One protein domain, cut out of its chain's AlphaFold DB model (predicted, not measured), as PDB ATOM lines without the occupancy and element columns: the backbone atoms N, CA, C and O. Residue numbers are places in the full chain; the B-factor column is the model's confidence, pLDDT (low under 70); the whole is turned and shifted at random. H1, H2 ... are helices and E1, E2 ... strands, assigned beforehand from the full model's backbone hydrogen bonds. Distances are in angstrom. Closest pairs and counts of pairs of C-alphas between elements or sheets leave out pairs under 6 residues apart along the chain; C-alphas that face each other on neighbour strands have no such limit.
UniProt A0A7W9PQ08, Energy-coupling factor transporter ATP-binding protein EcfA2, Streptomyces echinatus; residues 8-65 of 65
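AT A GLANCE: This is residues 8 to 65 of the 65 residues of the protein "Energy-coupling factor transporter ATP-binding protein EcfA2" of Streptomyces echinatus (UniProt A0A7W9PQ08). A two-stranded hairpin, E1 and E2, makes one end of a rod. Short helices H1 and H2 sit together at the hairpin's base near the middle, H2 folding back beside the strands, and H3 leads on to H4 toward the other end. The printed part has 58 residues, with four named helices and two named strands that follow along the chain as H1, E1, E2, H2, H3, H4; the sheet, E1 - E2, is antiparallel and the class is mixed, helices and strands. It is only just compact, close to loose, with a radius of gyration of the C-alphas of 12.0 A and spans of 43 by 19 by 15 A.

HOW THE PARTS SIT: E1, residues 16 to 21, and E2, residues 24 to 30, form an antiparallel hairpin, their directions at 162 degrees; N 19 and O 27 are 2.8 A apart and N 26 and O 19 2.9 A, both within hydrogen-bond range. For H2, residues 31 to 34, the closest C-alphas to E1 are those of Arg 16 and Thr 31, 4.7 A. H1, residues 8 to 13, only just touches H2, with 3 pairs of C-alphas within 8 A, the closest being Ala 11 and Thr 31 at 6.4 A. H3, residues 44 to 48, is close to but not clearly touching H4, residues 57 to 63; the closest C-alphas, of Val 45 and Val 57, are 6.7 A apart. H4 is apart from both strands. Every O i to N i+4 pair is within hydrogen-bond range in H1, H3 and H4; H2 is too short for one.

IN THESE COORDINATES: E2 is 18.1 A from first to last C-alpha, E1 16.9 A, H4 10.0 A and H1 8.8 A. C-alpha 8 opens H1 at (41.860, 23.278, -17.900), C-alpha 24 begins E2 at (37.213, 43.612, -10.332), and C-alpha 63 ends H4 at (32.557, 13.380, -30.803).

THE WHOLE: The two farthest C-alphas, of Gly 23 and Ala 65, are 43.1 A apart. The printed part has no cut and no long link. No printed residue is under 70 in pLDDT.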
ATOM      1  N   GLU A   8      42.214  24.649 -17.571       96.88
ATOM      2  CA  GLU A   8      41.860  23.278 -17.900       96.88
ATOM      3  C   GLU A   8      40.936  22.700 -16.819       96.88
ATOM      4  O   GLU A   8      39.864  22.184 -17.134       96.88
ATOM      5  N   LEU A   9      41.273  22.901 -15.542       97.19
ATOM      6  CA  LEU A   9      40.422  22.516 -14.414       97.19
ATOM      7  C   LEU A   9      39.081  23.264 -14.423       97.19
ATOM      8  O   LEU A   9      38.036  22.686 -14.113       97.19
ATOM      9  N   ALA A  10      39.098  24.557 -14.762       97.00
ATOM     10  CA  ALA A  10      37.877  25.350 -14.873       97.00
ATOM     11  C   ALA A  10      36.967  24.826 -15.996       97.00
ATOM     12  O   ALA A  10      35.764  24.688 -15.779       97.00
ATOM     13  N   ALA A  11      37.533  24.487 -17.155       97.12
ATOM     14  CA  ALA A  11      36.798  23.894 -18.268       97.12
ATOM     15  C   ALA A  11      36.206  22.518 -17.933       97.12
ATOM     16  O   ALA A  11      35.110  22.203 -18.388       97.12
ATOM     17  N   GLU A  12      36.903  21.716 -17.127       96.50
ATOM     18  CA  GLU A  12      36.464  20.363 -16.779       96.50
ATOM     19  C   GLU A  12      35.372  20.338 -15.699       96.50
ATOM     20  O   GLU A  12      34.478  19.493 -15.743       96.50
ATOM     21  N   LEU A  13      35.418  21.250 -14.721       96.75
ATOM     22  CA  LEU A  13      34.562  21.163 -13.530       96.75
ATOM     23  C   LEU A  13      33.506  22.266 -13.410       96.75
ATOM     24  O   LEU A  13      32.516  22.093 -12.687       96.75
ATOM     25  N   ALA A  14      33.718  23.431 -14.026       97.44
ATOM     26  CA  ALA A  14      32.846  24.581 -13.827       97.44
ATOM     27  C   ALA A  14      31.753  24.656 -14.896       97.44
ATOM     28  O   ALA A  14      32.004  24.513 -16.086       97.44
ATOM     29  N   HIS A  15      30.536  25.001 -14.472       96.94
ATOM     30  CA  HIS A  15      29.418  25.298 -15.378       96.94
ATOM     31  C   HIS A  15      29.323  26.803 -15.703       96.94
ATOM     32  O   HIS A  15      28.804  27.201 -16.744       96.94
ATOM     33  N   ARG A  16      29.821  27.644 -14.791       97.88
ATOM     34  CA  ARG A  16      29.850  29.105 -14.873       97.88
ATOM     35  C   ARG A  16      31.199  29.584 -14.350       97.88
ATOM     36  O   ARG A  16      31.662  29.073 -13.329       97.88
ATOM     37  N   VAL A  17      31.801  30.561 -15.019       97.88
ATOM     38  CA  VAL A  17      33.107  31.131 -14.672       97.88
ATOM     39  C   VAL A  17      32.971  32.633 -14.476       97.88
ATOM     40  O   VAL A  17      32.262  33.307 -15.219       97.88
ATOM     41  N   VAL A  18      33.693  33.140 -13.480       97.69
ATOM     42  CA  VAL A  18      33.914  34.567 -13.264       97.69
ATOM     43  C   VAL A  18      35.411  34.820 -13.398       97.69
ATOM     44  O   VAL A  18      36.206  34.165 -12.722       97.69
ATOM     45  N   LEU A  19      35.797  35.752 -14.264       96.50
ATOM     46  CA  LEU A  19      37.175  36.218 -14.377       96.50
ATOM     47  C   LEU A  19      37.359  37.459 -13.512       96.50
ATOM     48  O   LEU A  19      36.586  38.415 -13.602       96.50
ATOM     49  N   LEU A  20      38.407  37.434 -12.693       95.81
ATOM     50  CA  LEU A  20      38.812  38.545 -11.844       95.81
ATOM     51  C   LEU A  20      40.143  39.106 -12.335       95.81
ATOM     52  O   LEU A  20      41.090  38.352 -12.563       95.81
ATOM     53  N   ALA A  21      40.229  40.428 -12.439       94.69
ATOM     54  CA  ALA A  21      41.481  41.140 -12.660       94.69
ATOM     55  C   ALA A  21      41.468  42.439 -11.858       94.69
ATOM     56  O   ALA A  21      40.449  43.116 -11.786       94.69
ATOM     57  N   GLU A  22      42.596  42.757 -11.221       96.19
ATOM     58  CA  GLU A  22      42.766  44.001 -10.451       96.19
ATOM     59  C   GLU A  22      41.692  44.233  -9.367       96.19
ATOM     60  O   GLU A  22      41.386  45.363  -9.007       96.19
ATOM     61  N   GLY A  23      41.137  43.151  -8.809       96.81
ATOM     62  CA  GLY A  23      40.085  43.217  -7.788       96.81
ATOM     63  C   GLY A  23      38.664  43.368  -8.337       96.81
ATOM     64  O   GLY A  23      37.725  43.374  -7.548       96.81
ATOM     65  N   GLU A  24      38.497  43.411  -9.659       97.88
ATOM     66  CA  GLU A  24      37.213  43.612 -10.332       97.88
ATOM     67  C   GLU A  24      36.783  42.379 -11.135       97.88
ATOM     68  O   GLU A  24      37.612  41.620 -11.648       97.88
ATOM     69  N   VAL A  25      35.466  42.187 -11.272       97.19
ATOM     70  CA  VAL A  25      34.890  41.182 -12.177       97.19
ATOM     71  C   VAL A  25      34.949  41.714 -13.600       97.19
ATOM     72  O   VAL A  25      34.243  42.658 -13.946       97.19
ATOM     73  N   ILE A  26      35.767  41.081 -14.438       95.94
ATOM     74  CA  ILE A  26      35.939  41.487 -15.839       95.94
ATOM     75  C   ILE A  26      35.105  40.649 -16.813       95.94
ATOM     76  O   ILE A  26      34.866  41.084 -17.936       95.94
ATOM     77  N   ALA A  27      34.650  39.463 -16.398       96.75
ATOM     78  CA  ALA A  27      33.725  38.629 -17.161       96.75
ATOM     79  C   ALA A  27      32.975  37.659 -16.234       96.75
ATOM     80  O   ALA A  27      33.547  37.175 -15.259       96.75
ATOM     81  N   ASP A  28      31.716  37.356 -16.545       97.50
ATOM     82  CA  ASP A  28      30.873  36.419 -15.795       97.50
ATOM     83  C   ASP A  28      29.860  35.771 -16.744       97.50
ATOM     84  O   ASP A  28      29.101  36.471 -17.417       97.50
ATOM     85  N   GLY A  29      29.848  34.440 -16.812       98.00
ATOM     86  CA  GLY A  29      28.949  33.714 -17.700       98.00
ATOM     87  C   GLY A  29      29.232  32.213 -17.788       98.00
ATOM     88  O   GLY A  29      30.031  31.678 -17.011       98.00
ATOM     89  N   PRO A  30      28.558  31.508 -18.716       98.00
ATOM     90  CA  PRO A  30      28.789  30.088 -18.963       98.00
ATOM     91  C   PRO A  30      30.261  29.808 -19.277       98.00
ATOM     92  O   PRO A  30      30.887  30.545 -20.037       98.00
ATOM     93  N   THR A  31      30.813  28.724 -18.726       97.12
ATOM     94  CA  THR A  31      32.239  28.379 -18.888       97.12
ATOM     95  C   THR A  31      32.673  28.402 -20.350       97.12
ATOM     96  O   THR A  31      33.668  29.044 -20.672       97.12
ATOM     97  N   ALA A  32      31.879  27.789 -21.235       95.69
ATOM     98  CA  ALA A  32      32.165  27.682 -22.664       95.69
ATOM     99  C   ALA A  32      32.262  29.025 -23.403       95.69
ATOM    100  O   ALA A  32      32.898  29.091 -24.449       95.69
ATOM    101  N   GLU A  33      31.664  30.090 -22.869       95.88
ATOM    102  CA  GLU A  33      31.743  31.437 -23.442       95.88
ATOM    103  C   GLU A  33      32.903  32.230 -22.833       95.88
ATOM    104  O   GLU A  33      33.626  32.942 -23.530       95.88
ATOM    105  N   ILE A  34      33.108  32.089 -21.521       96.50
ATOM    106  CA  ILE A  34      34.068  32.907 -20.780       96.50
ATOM    107  C   ILE A  34      35.506  32.459 -21.015       96.50
ATOM    108  O   ILE A  34      36.363  33.297 -21.303       96.50
ATOM    109  N   VAL A  35      35.796  31.160 -20.927       95.31
ATOM    110  CA  VAL A  35      37.187  30.677 -21.021       95.31
ATOM    111  C   VAL A  35      37.758  30.861 -22.426       95.31
ATOM    112  O   VAL A  35      38.961  31.001 -22.590       95.31
ATOM    113  N   VAL A  36      36.909  30.960 -23.450       94.31
ATOM    114  CA  VAL A  36      37.336  31.154 -24.846       94.31
ATOM    115  C   VAL A  36      37.423  32.624 -25.263       94.31
ATOM    116  O   VAL A  36      37.845  32.919 -26.379       94.31
ATOM    117  N   SER A  37      37.065  33.560 -24.376       92.38
ATOM    118  CA  SER A  37      37.053  35.005 -24.661       92.38
ATOM    119  C   SER A  37      38.438  35.595 -24.970       92.38
ATOM    120  O   SER A  37      38.539  36.670 -25.560       92.38
ATOM    121  N   SER A  38      39.515  34.897 -24.597       91.75
ATOM    122  CA  SER A  38      40.895  35.267 -24.904       91.75
ATOM    123  C   SER A  38      41.788  34.027 -24.986       91.75
ATOM    124  O   SER A  38      41.633  33.113 -24.170       91.75
ATOM    125  N   PRO A  39      42.806  34.004 -25.870       89.75
ATOM    126  CA  PRO A  39      43.825  32.956 -25.865       89.75
ATOM    127  C   PRO A  39      44.517  32.790 -24.507       89.75
ATOM    128  O   PRO A  39      44.973  31.698 -24.184       89.75
ATOM    129  N   SER A  40      44.591  33.833 -23.679       91.19
ATOM    130  CA  SER A  40      45.188  33.723 -22.341       91.19
ATOM    131  C   SER A  40      44.362  32.866 -21.378       91.19
ATOM    132  O   SER A  40      44.929  32.303 -20.449       91.19
ATOM    133  N   PHE A  41      43.051  32.743 -21.606       93.56
ATOM    134  CA  PHE A  41      42.125  32.005 -20.737       93.56
ATOM    135  C   PHE A  41      41.645  30.685 -21.351       93.56
ATOM    136  O   PHE A  41      41.047  29.869 -20.657       93.56
ATOM    137  N   ALA A  42      41.921  30.463 -22.640       96.06
ATOM    138  CA  ALA A  42      41.431  29.291 -23.349       96.06
ATOM    139  C   ALA A  42      42.189  28.012 -22.945       96.06
ATOM    140  O   ALA A  42      43.428  28.017 -22.940       96.06
ATOM    141  N   PRO A  43      41.479  26.896 -22.692       97.19
ATOM    142  CA  PRO A  43      42.089  25.579 -22.556       97.19
ATOM    143  C   PRO A  43      42.889  25.199 -23.805       97.19
ATOM    144  O   PRO A  43      42.579  25.623 -24.926       97.19
ATOM    145  N   GLN A  44      43.910  24.357 -23.637       96.62
ATOM    146  CA  GLN A  44      44.751  23.923 -24.762       96.62
ATOM    147  C   GLN A  44      43.959  23.246 -25.882       96.62
ATOM    148  O   GLN A  44      44.239  23.480 -27.056       96.62
ATOM    149  N   VAL A  45      42.955  22.439 -25.527       97.31
ATOM    150  CA  VAL A  45      42.107  21.737 -26.498       97.31
ATOM    151  C   VAL A  45      41.460  22.733 -27.455       97.31
ATOM    152  O   VAL A  45      41.602  22.586 -28.667       97.31
ATOM    153  N   THR A  46      40.854  23.798 -26.927       96.38
ATOM    154  CA  THR A  46      40.212  24.837 -27.739       96.38
ATOM    155  C   THR A  46      41.203  25.568 -28.637       96.38
ATOM    156  O   THR A  46      40.911  25.834 -29.798       96.38
ATOM    157  N   LYS A  47      42.397  25.884 -28.125       95.12
ATOM    158  CA  LYS A  47      43.442  26.563 -28.908       95.12
ATOM    159  C   LYS A  47      43.886  25.732 -30.108       95.12
ATOM    160  O   LYS A  47      44.046  26.268 -31.200       95.12
ATOM    161  N   ILE A  48      44.120  24.440 -29.887       96.19
ATOM    162  CA  ILE A  48      44.658  23.522 -30.896       96.19
ATOM    163  C   ILE A  48      43.589  23.150 -31.925       96.19
ATOM    164  O   ILE A  48      43.894  23.041 -33.110       96.19
ATOM    165  N   LEU A  49      42.349  22.950 -31.476       95.56
ATOM    166  CA  LEU A  49      41.248  22.453 -32.302       95.56
ATOM    167  C   LEU A  49      40.331  23.562 -32.817       95.56
ATOM    168  O   LEU A  49      39.227  23.277 -33.261       95.56
ATOM    169  N   ALA A  50      40.751  24.827 -32.781       92.06
ATOM    170  CA  ALA A  50      39.983  25.894 -33.409       92.06
ATOM    171  C   ALA A  50      39.735  25.569 -34.907       92.06
ATOM    172  O   ALA A  50      40.671  25.162 -35.602       92.06
ATOM    173  N   PRO A  51      38.508  25.769 -35.440       92.38
ATOM    174  CA  PRO A  51      37.371  26.481 -34.845       92.38
ATOM    175  C   PRO A  51      36.360  25.592 -34.094       92.38
ATOM    176  O   PRO A  51      35.281  26.074 -33.751       92.38
ATOM    177  N   GLN A  52      36.647  24.306 -33.869       94.19
ATOM    178  CA  GLN A  52      35.767  23.451 -33.072       94.19
ATOM    179  C   GLN A  52      35.699  23.964 -31.624       94.19
ATOM    180  O   GLN A  52      36.697  24.397 -31.050       94.19
ATOM    181  N   GLN A  53      34.506  23.925 -31.029       91.12
ATOM    182  CA  GLN A  53      34.224  24.542 -29.726       91.12
ATOM    183  C   GLN A  53      34.403  23.579 -28.542       91.12
ATOM    184  O   GLN A  53      33.729  23.719 -27.527       91.12
ATOM    185  N   TRP A  54      35.293  22.595 -28.672       96.50
ATOM    186  CA  TRP A  54      35.581  21.668 -27.582       96.50
ATOM    187  C   TRP A  54      36.542  22.296 -26.573       96.50
ATOM    188  O   TRP A  54      37.557  22.899 -26.936       96.50
ATOM    189  N   LEU A  55      36.222  22.137 -25.296       97.31
ATOM    190  CA  LEU A  55      36.988  22.626 -24.157       97.31
ATOM    191  C   LEU A  55      37.884  21.537 -23.567       97.31
ATOM    192  O   LEU A  55      38.953  21.843 -23.037       97.31
ATOM    193  N   THR A  56      37.476  20.267 -23.672       97.25
ATOM    194  CA  THR A  56      38.146  19.138 -23.011       97.25
ATOM    195  C   THR A  56      38.436  17.979 -23.963       97.25
ATOM    196  O   THR A  56      37.804  17.808 -25.002       97.25
ATOM    197  N   VAL A  57      39.403  17.130 -23.598       96.94
ATOM    198  CA  VAL A  57      39.718  15.909 -24.365       96.94
ATOM    199  C   VAL A  57      38.545  14.922 -24.344       96.94
ATOM    200  O   VAL A  57      38.361  14.171 -25.300       96.94
ATOM    201  N   THR A  58      37.752  14.919 -23.269       96.62
ATOM    202  CA  THR A  58      36.560  14.072 -23.143       96.62
ATOM    203  C   THR A  58      35.531  14.414 -24.214       96.62
ATOM    204  O   THR A  58      35.107  13.516 -24.932       96.62
ATOM    205  N   GLU A  59      35.231  15.698 -24.417       96.50
ATOM    206  CA  GLU A  59      34.317  16.148 -25.477       96.50
ATOM    207  C   GLU A  59      34.800  15.736 -26.876       96.50
ATOM    208  O   GLU A  59      34.016  15.268 -27.701       96.50
ATOM    209  N   VAL A  60      36.109  15.841 -27.138       97.06
ATOM    210  CA  VAL A  60      36.702  15.389 -28.409       97.06
ATOM    211  C   VAL A  60      36.521  13.883 -28.590       97.06
ATOM    212  O   VAL A  60      36.194  13.423 -29.680       97.06
ATOM    213  N   ARG A  61      36.735  13.097 -27.528       97.44
ATOM    214  CA  ARG A  61      36.573  11.639 -27.567       97.44
ATOM    215  C   ARG A  61      35.123  11.249 -27.837       97.44
ATOM    216  O   ARG A  61      34.897  10.348 -28.636       97.44
ATOM    217  N   GLU A  62      34.172  11.906 -27.181       96.62
ATOM    218  CA  GLU A  62      32.738  11.668 -27.371       96.62
ATOM    219  C   GLU A  62      32.290  11.990 -28.798       96.62
ATOM    220  O   GLU A  62      31.484  11.259 -29.360       96.62
ATOM    221  N   ALA A  63      32.863  13.022 -29.420       94.69
ATOM    222  CA  ALA A  63      32.557  13.380 -30.803       94.69
ATOM    223  C   ALA A  63      33.106  12.396 -31.858       94.69
ATOM    224  O   ALA A  63      32.681  12.446 -33.011       94.69
ATOM    225  N   LEU A  64      34.071  11.542 -31.496       94.19
ATOM    226  CA  LEU A  64      34.682  10.546 -32.387       94.19
ATOM    227  C   LEU A  64      34.089   9.135 -32.233       94.19
ATOM    228  O   LEU A  64      34.474   8.247 -32.999       94.19
ATOM    229  N   ALA A  65      33.235   8.918 -31.231       88.06
ATOM    230  CA  ALA A  65      32.552   7.649 -30.981       88.06
ATOM    231  C   ALA A  65      31.346   7.465 -31.915       88.06
ATOM    232  O   ALA A  65      31.130   6.309 -32.346       88.06
TER     233      ALA A  65